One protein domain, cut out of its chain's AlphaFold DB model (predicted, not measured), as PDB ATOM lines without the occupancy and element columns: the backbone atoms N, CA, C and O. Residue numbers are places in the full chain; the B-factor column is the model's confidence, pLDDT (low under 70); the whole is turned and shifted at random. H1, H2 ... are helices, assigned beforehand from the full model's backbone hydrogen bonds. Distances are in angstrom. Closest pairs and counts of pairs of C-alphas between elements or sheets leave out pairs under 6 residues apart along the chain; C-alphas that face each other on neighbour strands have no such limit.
ATOM      1  N   ALA A   8     118.974 127.854 138.739       51.00
ATOM      2  CA  ALA A   8     119.317 127.359 137.394       51.00
ATOM      3  C   ALA A   8     120.515 126.376 137.410       51.00
ATOM      4  O   ALA A   8     120.619 125.505 136.554       51.00
ATOM      5  N   ARG A   9     121.360 126.470 138.444       49.62
ATOM      6  CA  ARG A   9     122.467 125.556 138.747       49.62
ATOM      7  C   ARG A   9     122.009 124.135 139.124       49.62
ATOM      8  O   ARG A   9     122.644 123.176 138.697       49.62
ATOM      9  N   ASP A  10     120.902 123.997 139.855       50.97
ATOM     10  CA  ASP A  10     120.350 122.703 140.303       50.97
ATOM     11  C   ASP A  10     119.635 121.947 139.168       50.97
ATOM     12  O   ASP A  10     119.601 120.714 139.143       50.97
ATOM     13  N   LEU A  11     119.076 122.694 138.206       52.19
ATOM     14  CA  LEU A  11     118.444 122.145 137.000       52.19
ATOM     15  C   LEU A  11     119.477 121.600 136.000       52.19
ATOM     16  O   LEU A  11     119.190 120.618 135.318       52.19
ATOM     17  N   ASP A  12     120.685 122.174 135.952       60.25
ATOM     18  CA  ASP A  12     121.743 121.749 135.025       60.25
ATOM     19  C   ASP A  12     122.691 120.678 135.596       60.25
ATOM     20  O   ASP A  12     123.187 119.848 134.833       60.25
ATOM     21  N   GLN A  13     122.912 120.613 136.918       59.31
ATOM     22  CA  GLN A  13     123.768 119.577 137.529       59.31
ATOM     23  C   GLN A  13     123.239 118.149 137.310       59.31
ATOM     24  O   GLN A  13     124.020 117.212 137.146       59.31
ATOM     25  N   ASN A  14     121.917 117.979 137.240       70.31
ATOM     26  CA  ASN A  14     121.280 116.674 137.047       70.31
ATOM     27  C   ASN A  14     121.075 116.293 135.569       70.31
ATOM     28  O   ASN A  14     120.601 115.190 135.282       70.31
ATOM     29  N   ALA A  15     121.444 117.166 134.622       81.19
ATOM     30  CA  ALA A  15     121.227 116.935 133.194       81.19
ATOM     31  C   ALA A  15     121.974 115.690 132.685       81.19
ATOM     32  O   ALA A  15     121.419 114.899 131.922       81.19
ATOM     33  N   PHE A  16     123.207 115.467 133.160       83.19
ATOM     34  CA  PHE A  16     123.976 114.274 132.798       83.19
ATOM     35  C   PHE A  16     123.347 112.991 133.349       83.19
ATOM     36  O   PHE A  16     123.253 112.007 132.623       83.19
ATOM     37  N   LEU A  17     122.867 112.995 134.598       83.19
ATOM     38  CA  LEU A  17     122.215 111.827 135.200       83.19
ATOM     39  C   LEU A  17     120.917 111.461 134.460       83.19
ATOM     40  O   LEU A  17     120.644 110.282 134.232       83.19
ATOM     41  N   GLY A  18     120.141 112.466 134.047       84.56
ATOM     42  CA  GLY A  18     118.968 112.279 133.192       84.56
ATOM     43  C   GLY A  18     119.331 111.621 131.857       84.56
ATOM     44  O   GLY A  18     118.807 110.552 131.542       84.56
ATOM     45  N   ALA A  19     120.294 112.201 131.135       84.75
ATOM     46  CA  ALA A  19     120.783 111.675 129.858       84.75
ATOM     47  C   ALA A  19     121.392 110.263 129.995       84.75
ATOM     48  O   ALA A  19     121.211 109.406 129.132       84.75
ATOM     49  N   PHE A  20     122.066 109.979 131.111       85.62
ATOM     50  CA  PHE A  20     122.621 108.661 131.419       85.62
ATOM     51  C   PHE A  20     121.533 107.609 131.602       85.62
ATOM     52  O   PHE A  20     121.607 106.531 131.010       85.62
ATOM     53  N   ASN A  21     120.493 107.918 132.376       87.19
ATOM     54  CA  ASN A  21     119.369 107.007 132.573       87.19
ATOM     55  C   ASN A  21     118.587 106.775 131.273       87.19
ATOM     56  O   ASN A  21     118.176 105.645 131.001       87.19
ATOM     57  N   GLU A  22     118.423 107.808 130.448       86.62
ATOM     58  CA  GLU A  22     117.780 107.700 129.137       86.62
ATOM     59  C   GLU A  22     118.601 106.837 128.165       86.62
ATOM     60  O   GLU A  22     118.064 105.904 127.552       86.62
ATOM     61  N   ALA A  23     119.913 107.072 128.077       83.81
ATOM     62  CA  ALA A  23     120.827 106.260 127.278       83.81
ATOM     63  C   ALA A  23     120.824 104.796 127.740       83.81
ATOM     64  O   ALA A  23     120.698 103.894 126.908       83.81
ATOM     65  N   ARG A  24     120.873 104.559 129.058       86.06
ATOM     66  CA  ARG A  24     120.794 103.224 129.666       86.06
ATOM     67  C   ARG A  24     119.504 102.509 129.288       86.06
ATOM     68  O   ARG A  24     119.548 101.373 128.831       86.06
ATOM     69  N   GLN A  25     118.348 103.154 129.449       86.06
ATOM     70  CA  GLN A  25     117.061 102.540 129.106       86.06
ATOM     71  C   GLN A  25     116.940 102.239 127.611       86.06
ATOM     72  O   GLN A  25     116.433 101.183 127.243       86.06
ATOM     73  N   THR A  26     117.410 103.145 126.755       84.25
ATOM     74  CA  THR A  26     117.370 102.971 125.297       84.25
ATOM     75  C   THR A  26     118.198 101.763 124.866       84.25
ATOM     76  O   THR A  26     117.735 100.931 124.091       84.25
ATOM     77  N   LEU A  27     119.406 101.643 125.412       79.00
ATOM     78  CA  LEU A  27     120.348 100.581 125.082       79.00
ATOM     79  C   LEU A  27     119.948  99.220 125.667       79.00
ATOM     80  O   LEU A  27     120.008  98.217 124.963       79.00
ATOM     81  N   LEU A  28     119.437  99.179 126.902       82.00
ATOM     82  CA  LEU A  28     118.903  97.943 127.489       82.00
ATOM     83  C   LEU A  28     117.685  97.410 126.718       82.00
ATOM     84  O   LEU A  28     117.528  96.200 126.576       82.00
ATOM     85  N   ARG A  29     116.831  98.295 126.179       81.94
ATOM     86  CA  ARG A  29     115.688  97.899 125.333       81.94
ATOM     87  C   ARG A  29     116.109  97.344 123.972       81.94
ATOM     88  O   ARG A  29     115.343  96.588 123.385       81.94
ATOM     89  N   ALA A  30     117.294  97.704 123.478       78.44
ATOM     90  CA  ALA A  30     117.827  97.194 122.217       78.44
ATOM     91  C   ALA A  30     118.350  95.746 122.323       78.44
ATOM     92  O   ALA A  30     118.633  95.133 121.299       78.44
ATOM     93  N   GLY A  31     118.453  95.184 123.537       67.31
ATOM     94  CA  GLY A  31     118.898  93.802 123.757       67.31
ATOM     95  C   GLY A  31     120.389  93.571 123.491       67.31
ATOM     96  O   GLY A  31     120.828  92.425 123.413       67.31
ATOM     97  N   GLU A  32     121.169  94.640 123.343       68.19
ATOM     98  CA  GLU A  32     122.616  94.564 123.172       68.19
ATOM     99  C   GLU A  32     123.294  94.296 124.530       68.19
ATOM    100  O   GLU A  32     122.854  94.776 125.577       68.19
ATOM    101  N   SER A  33     124.397  93.542 124.523       65.75
ATOM    102  CA  SER A  33     125.331  93.517 125.654       65.75
ATOM    103  C   SER A  33     126.045  94.865 125.650       65.75
ATOM    104  O   SER A  33     126.861  95.124 124.762       65.75
ATOM    105  N   VAL A  34     125.697  95.745 126.585       66.69
ATOM    106  CA  VAL A  34     126.150  97.135 126.533       66.69
ATOM    107  C   VAL A  34     127.095  97.437 127.684       66.69
ATOM    108  O   VAL A  34     126.746  97.286 128.853       66.69
ATOM    109  N   ASP A  35     128.292  97.889 127.316       79.12
ATOM    110  CA  ASP A  35     129.303  98.431 128.220       79.12
ATOM    111  C   ASP A  35     128.780  99.713 128.890       79.12
ATOM    112  O   ASP A  35     128.256 100.613 128.229       79.12
ATOM    113  N   VAL A  36     128.962  99.827 130.205       76.69
ATOM    114  CA  VAL A  36     128.591 101.013 130.991       76.69
ATOM    115  C   VAL A  36     129.244 102.285 130.438       76.69
ATOM    116  O   VAL A  36     128.626 103.355 130.445       76.69
ATOM    117  N   CYS A  37     130.450 102.173 129.875       82.88
ATOM    118  CA  CYS A  37     131.128 103.292 129.222       82.88
ATOM    119  C   CYS A  37     130.331 103.846 128.031       82.88
ATOM    120  O   CYS A  37     130.392 105.042 127.741       82.88
ATOM    121  N   GLU A  38     129.560 103.000 127.345       84.25
ATOM    122  CA  GLU A  38     128.731 103.404 126.211       84.25
ATOM    123  C   GLU A  38     127.512 104.223 126.657       84.25
ATOM    124  O   GLU A  38     127.168 105.207 125.997       84.25
ATOM    125  N   PHE A  39     126.918 103.915 127.819       83.25
ATOM    126  CA  PHE A  39     125.886 104.771 128.424       83.25
ATOM    127  C   PHE A  39     126.437 106.169 128.703       83.25
ATOM    128  O   PHE A  39     125.832 107.169 128.310       83.25
ATOM    129  N   GLY A  40     127.621 106.231 129.322       85.06
ATOM    130  CA  GLY A  40     128.301 107.483 129.645       85.06
ATOM    131  C   GLY A  40     128.614 108.316 128.404       85.06
ATOM    132  O   GLY A  40     128.316 109.510 128.377       85.06
ATOM    133  N   ARG A  41     129.143 107.692 127.341       88.00
ATOM    134  CA  ARG A  41     129.438 108.382 126.073       88.00
ATOM    135  C   ARG A  41     128.191 108.968 125.420       88.00
ATOM    136  O   ARG A  41     128.219 110.128 125.011       88.00
ATOM    137  N   ARG A  42     127.097 108.204 125.335       86.25
ATOM    138  CA  ARG A  42     125.848 108.701 124.735       86.25
ATOM    139  C   ARG A  42     125.232 109.823 125.562       86.25
ATOM    140  O   ARG A  42     124.863 110.849 124.996       86.25
ATOM    141  N   ALA A  43     125.218 109.683 126.884       87.38
ATOM    142  CA  ALA A  43     124.768 110.737 127.789       87.38
ATOM    143  C   ALA A  43     125.588 112.024 127.622       87.38
ATOM    144  O   ALA A  43     125.038 113.119 127.523       87.38
ATOM    145  N   TRP A  44     126.913 111.890 127.504       88.44
ATOM    146  CA  TRP A  44     127.826 113.012 127.297       88.44
ATOM    147  C   TRP A  44     127.553 113.765 125.992       88.44
ATOM    148  O   TRP A  44     127.637 114.995 125.939       88.44
ATOM    149  N   GLN A  45     127.209 113.038 124.928       90.69
ATOM    150  CA  GLN A  45     126.879 113.611 123.624       90.69
ATOM    151  C   GLN A  45     125.537 114.356 123.620       90.69
ATOM    152  O   GLN A  45     125.406 115.321 122.872       90.69
ATOM    153  N   GLN A  46     124.584 113.953 124.465       87.50
ATOM    154  CA  GLN A  46     123.236 114.533 124.541       87.50
ATOM    155  C   GLN A  46     123.165 115.863 125.306       87.50
ATOM    156  O   GLN A  46     122.237 116.639 125.093       87.50
ATOM    157  N   ILE A  47     124.140 116.147 126.170       86.69
ATOM    158  CA  ILE A  47     124.171 117.380 126.966       86.69
ATOM    159  C   ILE A  47     124.971 118.501 126.290       86.69
ATOM    160  O   ILE A  47     125.929 118.269 125.544       86.69
ATOM    161  N   THR A  48     124.588 119.745 126.578       89.25
ATOM    162  CA  THR A  48     125.236 120.946 126.026       89.25
ATOM    163  C   THR A  48     126.628 121.188 126.630       89.25
ATOM    164  O   THR A  48     126.918 120.705 127.725       89.25
ATOM    165  N   PRO A  49     127.510 121.981 125.985       87.75
ATOM    166  CA  PRO A  49     128.817 122.324 126.554       87.75
ATOM    167  C   PRO A  49     128.753 122.967 127.949       87.75
ATOM    168  O   PRO A  49     129.603 122.679 128.787       87.75
ATOM    169  N   LEU A  50     127.733 123.792 128.217       84.06
ATOM    170  CA  LEU A  50     127.521 124.397 129.536       84.06
ATOM    171  C   LEU A  50     127.174 123.330 130.588       84.06
ATOM    172  O   LEU A  50     127.775 123.294 131.658       84.06
ATOM    173  N   GLN A  51     126.274 122.406 130.253       84.12
ATOM    174  CA  GLN A  51     125.909 121.280 131.119       84.12
ATOM    175  C   GLN A  51     127.071 120.316 131.344       84.12
ATOM    176  O   GLN A  51     127.219 119.787 132.440       84.12
ATOM    177  N   ARG A  52     127.940 120.118 130.345       86.19
ATOM    178  CA  ARG A  52     129.175 119.338 130.510       86.19
ATOM    179  C   ARG A  52     130.084 119.949 131.564       86.19
ATOM    180  O   ARG A  52     130.609 119.207 132.381       86.19
ATOM    181  N   ALA A  53     130.251 121.272 131.575       84.00
ATOM    182  CA  ALA A  53     131.084 121.942 132.573       84.00
ATOM    183  C   ALA A  53     130.572 121.692 134.003       84.00
ATOM    184  O   ALA A  53     131.361 121.354 134.882       84.00
ATOM    185  N   TYR A  54     129.256 121.768 134.221       81.94
ATOM    186  CA  TYR A  54     128.652 121.439 135.516       81.94
ATOM    187  C   TYR A  54     128.701 119.942 135.846       81.94
ATOM    188  O   TYR A  54     128.929 119.573 136.996       81.94
ATOM    189  N   ALA A  55     128.526 119.077 134.847       83.31
ATOM    190  CA  ALA A  55     128.630 117.636 135.025       83.31
ATOM    191  C   ALA A  55     130.054 117.208 135.408       83.31
ATOM    192  O   ALA A  55     130.194 116.321 136.240       83.31
ATOM    193  N   LEU A  56     131.106 117.842 134.865       85.69
ATOM    194  CA  LEU A  56     132.493 117.567 135.273       85.69
ATOM    195  C   LEU A  56     132.724 117.877 136.746       85.69
ATOM    196  O   LEU A  56     133.350 117.076 137.427       85.69
ATOM    197  N   ASP A  57     132.212 119.007 137.228       80.25
ATOM    198  CA  ASP A  57     132.334 119.413 138.631       80.25
ATOM    199  C   ASP A  57     131.668 118.383 139.562       80.25
ATOM    200  O   ASP A  57     132.272 117.891 140.517       80.25
ATOM    201  N   GLY A  58     130.449 117.954 139.217       78.19
ATOM    202  CA  GLY A  58     129.734 116.908 139.953       78.19
ATOM    203  C   GLY A  58     130.414 115.534 139.887       78.19
ATOM    204  O   GLY A  58     130.542 114.863 140.910       78.19
ATOM    205  N   LEU A  59     130.882 115.121 138.704       81.44
ATOM    206  CA  LEU A  59     131.590 113.851 138.506       81.44
ATOM    207  C   LEU A  59     132.928 113.831 139.249       81.44
ATOM    208  O   LEU A  59     133.268 112.813 139.846       81.44
ATOM    209  N   PHE A  60     133.660 114.946 139.254       83.12
ATOM    210  CA  PHE A  60     134.903 115.079 140.005       83.12
ATOM    211  C   PHE A  60     134.659 114.920 141.506       83.12
ATOM    212  O   PHE A  60     135.339 114.126 142.148       83.12
ATOM    213  N   HIS A  61     133.656 115.605 142.061       77.62
ATOM    214  CA  HIS A  61     133.311 115.465 143.475       77.62
ATOM    215  C   HIS A  61     132.849 114.051 143.840       77.62
ATOM    216  O   HIS A  61     133.241 113.538 144.888       77.62
ATOM    217  N   ALA A  62     132.044 113.413 142.988       78.50
ATOM    218  CA  ALA A  62     131.606 112.037 143.201       78.50
ATOM    219  C   ALA A  62     132.789 111.058 143.180       78.50
ATOM    220  O   ALA A  62     132.896 110.222 144.071       78.50
ATOM    221  N   TYR A  63     133.697 111.202 142.210       83.25
ATOM    222  CA  TYR A  63     134.915 110.399 142.121       83.25
ATOM    223  C   TYR A  63     135.823 110.609 143.336       83.25
ATOM    224  O   TYR A  63     136.221 109.646 143.976       83.25
ATOM    225  N   TRP A  64     136.105 111.865 143.690       86.31
ATOM    226  CA  TRP A  64     136.938 112.211 144.841       86.31
ATOM    227  C   TRP A  64     136.400 111.608 146.140       86.31
ATOM    228  O   TRP A  64     137.150 111.053 146.937       86.31
ATOM    229  N   ARG A  65     135.080 111.684 146.338       82.31
ATOM    230  CA  ARG A  65     134.418 111.072 147.486       82.31
ATOM    231  C   ARG A  65     134.531 109.550 147.464       82.31
ATOM    232  O   ARG A  65     134.869 108.983 148.489       82.31
ATOM    233  N   ALA A  66     134.285 108.913 146.319       80.50
ATOM    234  CA  ALA A  66     134.388 107.462 146.190       80.50
ATOM    235  C   ALA A  66     135.803 106.957 146.505       80.50
ATOM    236  O   ALA A  66     135.940 106.008 147.264       80.50
ATOM    237  N   VAL A  67     136.838 107.640 146.002       87.94
ATOM    238  CA  VAL A  67     138.240 107.316 146.310       87.94
ATOM    239  C   VAL A  67     138.511 107.427 147.808       87.94
ATOM    240  O   VAL A  67     139.108 106.531 148.386       87.94
ATOM    241  N   HIS A  68     138.050 108.491 148.466       83.19
ATOM    242  CA  HIS A  68     138.246 108.620 149.910       83.19
ATOM    243  C   HIS A  68     137.447 107.616 150.733       83.19
ATOM    244  O   HIS A  68     137.939 107.158 151.760       83.19
ATOM    245  N   ASP A  69     136.226 107.291 150.310       80.00
ATOM    246  CA  ASP A  69     135.407 106.283 150.974       80.00
ATOM    247  C   ASP A  69     136.077 104.895 150.858       80.00
ATOM    248  O   ASP A  69     136.101 104.159 151.843       80.00
ATOM    249  N   GLU A  70     136.688 104.578 149.709       81.69
ATOM    250  CA  GLU A  70     137.486 103.361 149.480       81.69
ATOM    251  C   GLU A  70     138.776 103.355 150.317       81.69
ATOM    252  O   GLU A  70     138.999 102.429 151.090       81.69
ATOM    253  N   GLU A  71     139.577 104.424 150.282       83.69
ATOM    254  CA  GLU A  71     140.795 104.550 151.101       83.69
ATOM    255  C   GLU A  71     140.515 104.423 152.606       83.69
ATOM    256  O   GLU A  71     141.315 103.878 153.371       83.69
ATOM    257  N   GLU A  72     139.398 104.985 153.062       77.94
ATOM    258  CA  GLU A  72     138.979 104.919 154.454       77.94
ATOM    259  C   GLU A  72     138.447 103.528 154.815       77.94
ATOM    260  O   GLU A  72     138.695 103.053 155.926       77.94
ATOM    261  N   HIS A  73     137.759 102.855 153.893       75.56
ATOM    262  CA  HIS A  73     137.371 101.459 154.054       75.56
ATOM    263  C   HIS A  73     138.607 100.560 154.186       75.56
ATOM    264  O   HIS A  73     138.745  99.892 155.210       75.56
ATOM    265  N   ASP A  74     139.569 100.656 153.264       76.69
ATOM    266  CA  ASP A  74     140.831  99.901 153.292       76.69
ATOM    267  C   ASP A  74     141.619 100.142 154.585       76.69
ATOM    268  O   ASP A  74     142.197  99.227 155.188       76.69
ATOM    269  N   ARG A  75     141.637 101.397 155.054       73.50
ATOM    270  CA  ARG A  75     142.266 101.763 156.325       73.50
ATOM    271  C   ARG A  75     141.576 101.076 157.495       73.50
ATOM    272  O   ARG A  75     142.272 100.590 158.385       73.50
ATOM    273  N   ARG A  76     140.241 101.032 157.513       70.12
ATOM    274  CA  ARG A  76     139.469 100.344 158.557       70.12
ATOM    275  C   ARG A  76     139.670  98.837 158.507       70.12
ATOM    276  O   ARG A  76     139.927  98.268 159.561       70.12
ATOM    277  N   GLU A  77     139.653  98.223 157.326       72.12
ATOM    278  CA  GLU A  77     139.903  96.786 157.168       72.12
ATOM    279  C   GLU A  77     141.303  96.405 157.663       72.12
ATOM    280  O   GLU A  77     141.458  95.524 158.509       72.12
ATOM    281  N   THR A  78     142.335  97.138 157.230       73.94
ATOM    282  CA  THR A  78     143.725  96.911 157.664       73.94
ATOM    283  C   THR A  78     143.873  97.087 159.177       73.94
ATOM    284  O   THR A  78     144.547  96.310 159.865       73.94
ATOM    285  N   LYS A  79     143.226  98.119 159.722       66.50
ATOM    286  CA  LYS A  79     143.240  98.442 161.146       66.50
ATOM    287  C   LYS A  79     142.516  97.360 161.965       66.50
ATOM    288  O   LYS A  79     143.035  96.923 162.988       66.50
ATOM    289  N   ALA A  80     141.388  96.853 161.478       64.31
ATOM    290  CA  ALA A  80     140.614  95.811 162.141       64.31
ATOM    291  C   ALA A  80     141.236  94.411 162.065       64.31
ATOM    292  O   ALA A  80     141.096  93.627 163.010       64.31
ATOM    293  N   ALA A  81     141.944  94.118 160.973       67.94
ATOM    294  CA  ALA A  81     142.706  92.887 160.798       67.94
ATOM    295  C   ALA A  81     143.945  92.825 161.711       67.94
ATOM    296  O   ALA A  81     144.360  91.742 162.114       67.94
ATOM    297  N   SER A  82     144.542  93.976 162.040       67.62
ATOM    298  CA  SER A  82     145.795  94.052 162.808       67.62
ATOM    299  C   SER A  82     145.617  94.331 164.304       67.62
ATOM    300  O   SER A  82     146.484  93.956 165.096       67.62
ATOM    301  N   ALA A  83     144.520  94.964 164.723       64.31
ATOM    302  CA  ALA A  83     144.306  95.316 166.122       64.31
ATOM    303  C   ALA A  83     143.529  94.244 166.886       64.31
ATOM    304  O   ALA A  83     142.410  93.889 166.528       64.31
TER     305      ALA A  83
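Overview. This is residues 8 to 83 of the 142 residues of an uncharacterized protein of Streptomyces sp. CB03911 (UniProt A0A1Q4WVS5). One long helix, H4, makes a corner like an L with a small helical body, and residues 60 to 83, of which 60 to 82 belong to H4, stick out from it as a free arm. In the body H2 and H3 cross steeply, packed on each other, and the short H1 lies by the first part of H4, beyond the first residues of H2. The printed part has 76 residues, with four named helices in the order H1, H2, H3, H4 and no named strand; the class is all helix. It is only just loose, close to extended, with a radius of gyration of the C-alphas of 16.9 A, and its flat outline spans 50 by 36 by 14 A.

Arrangement. H4, residues 49 to 82, touches H2, residues 15 to 29, with residues 51 to 55 alone, about perpendicular at 81 degrees; the closest C-alphas, of Phe 16 and Ala 55, are 6.2 A apart. H1, residues 8 to 13, touches H4 at a steep tilt of 54 degrees, the same way, through residues 51 to 58 of H4 alone; the closest C-alphas, of Gln 13 and Tyr 54, are 5.6 A apart. H2 touches H3, residues 36 to 46, at a steep tilt of 57 degrees, opposite ways; the closest C-alphas, of Ala 19 and Ala 43, are 4.6 A apart. H3 and H4 are close but not clearly touching, H1 and H3 are apart, and H1 and H2 meet only through their link. Every O i to N i+4 pair is within hydrogen-bond range in H1, H2, H3 and H4.

Along the chain. H4 measures 49.0 A from C-alpha 49 at (128.817, 122.324, 126.554) to C-alpha 82 at (145.795, 94.052, 162.808). H2 measures 21.3 A, H3 15.9 A and H1 9.0 A, beginning at C-alpha 8 at (119.317, 127.359, 137.394).

Size, cuts and confidence. The farthest C-alphas, of Ala 30 and Ala 83, are 51.3 A apart. The printed part has no cut and no long link. The pLDDT is under 70 at residues 8 to 13, 31 to 34 and 79 to 83.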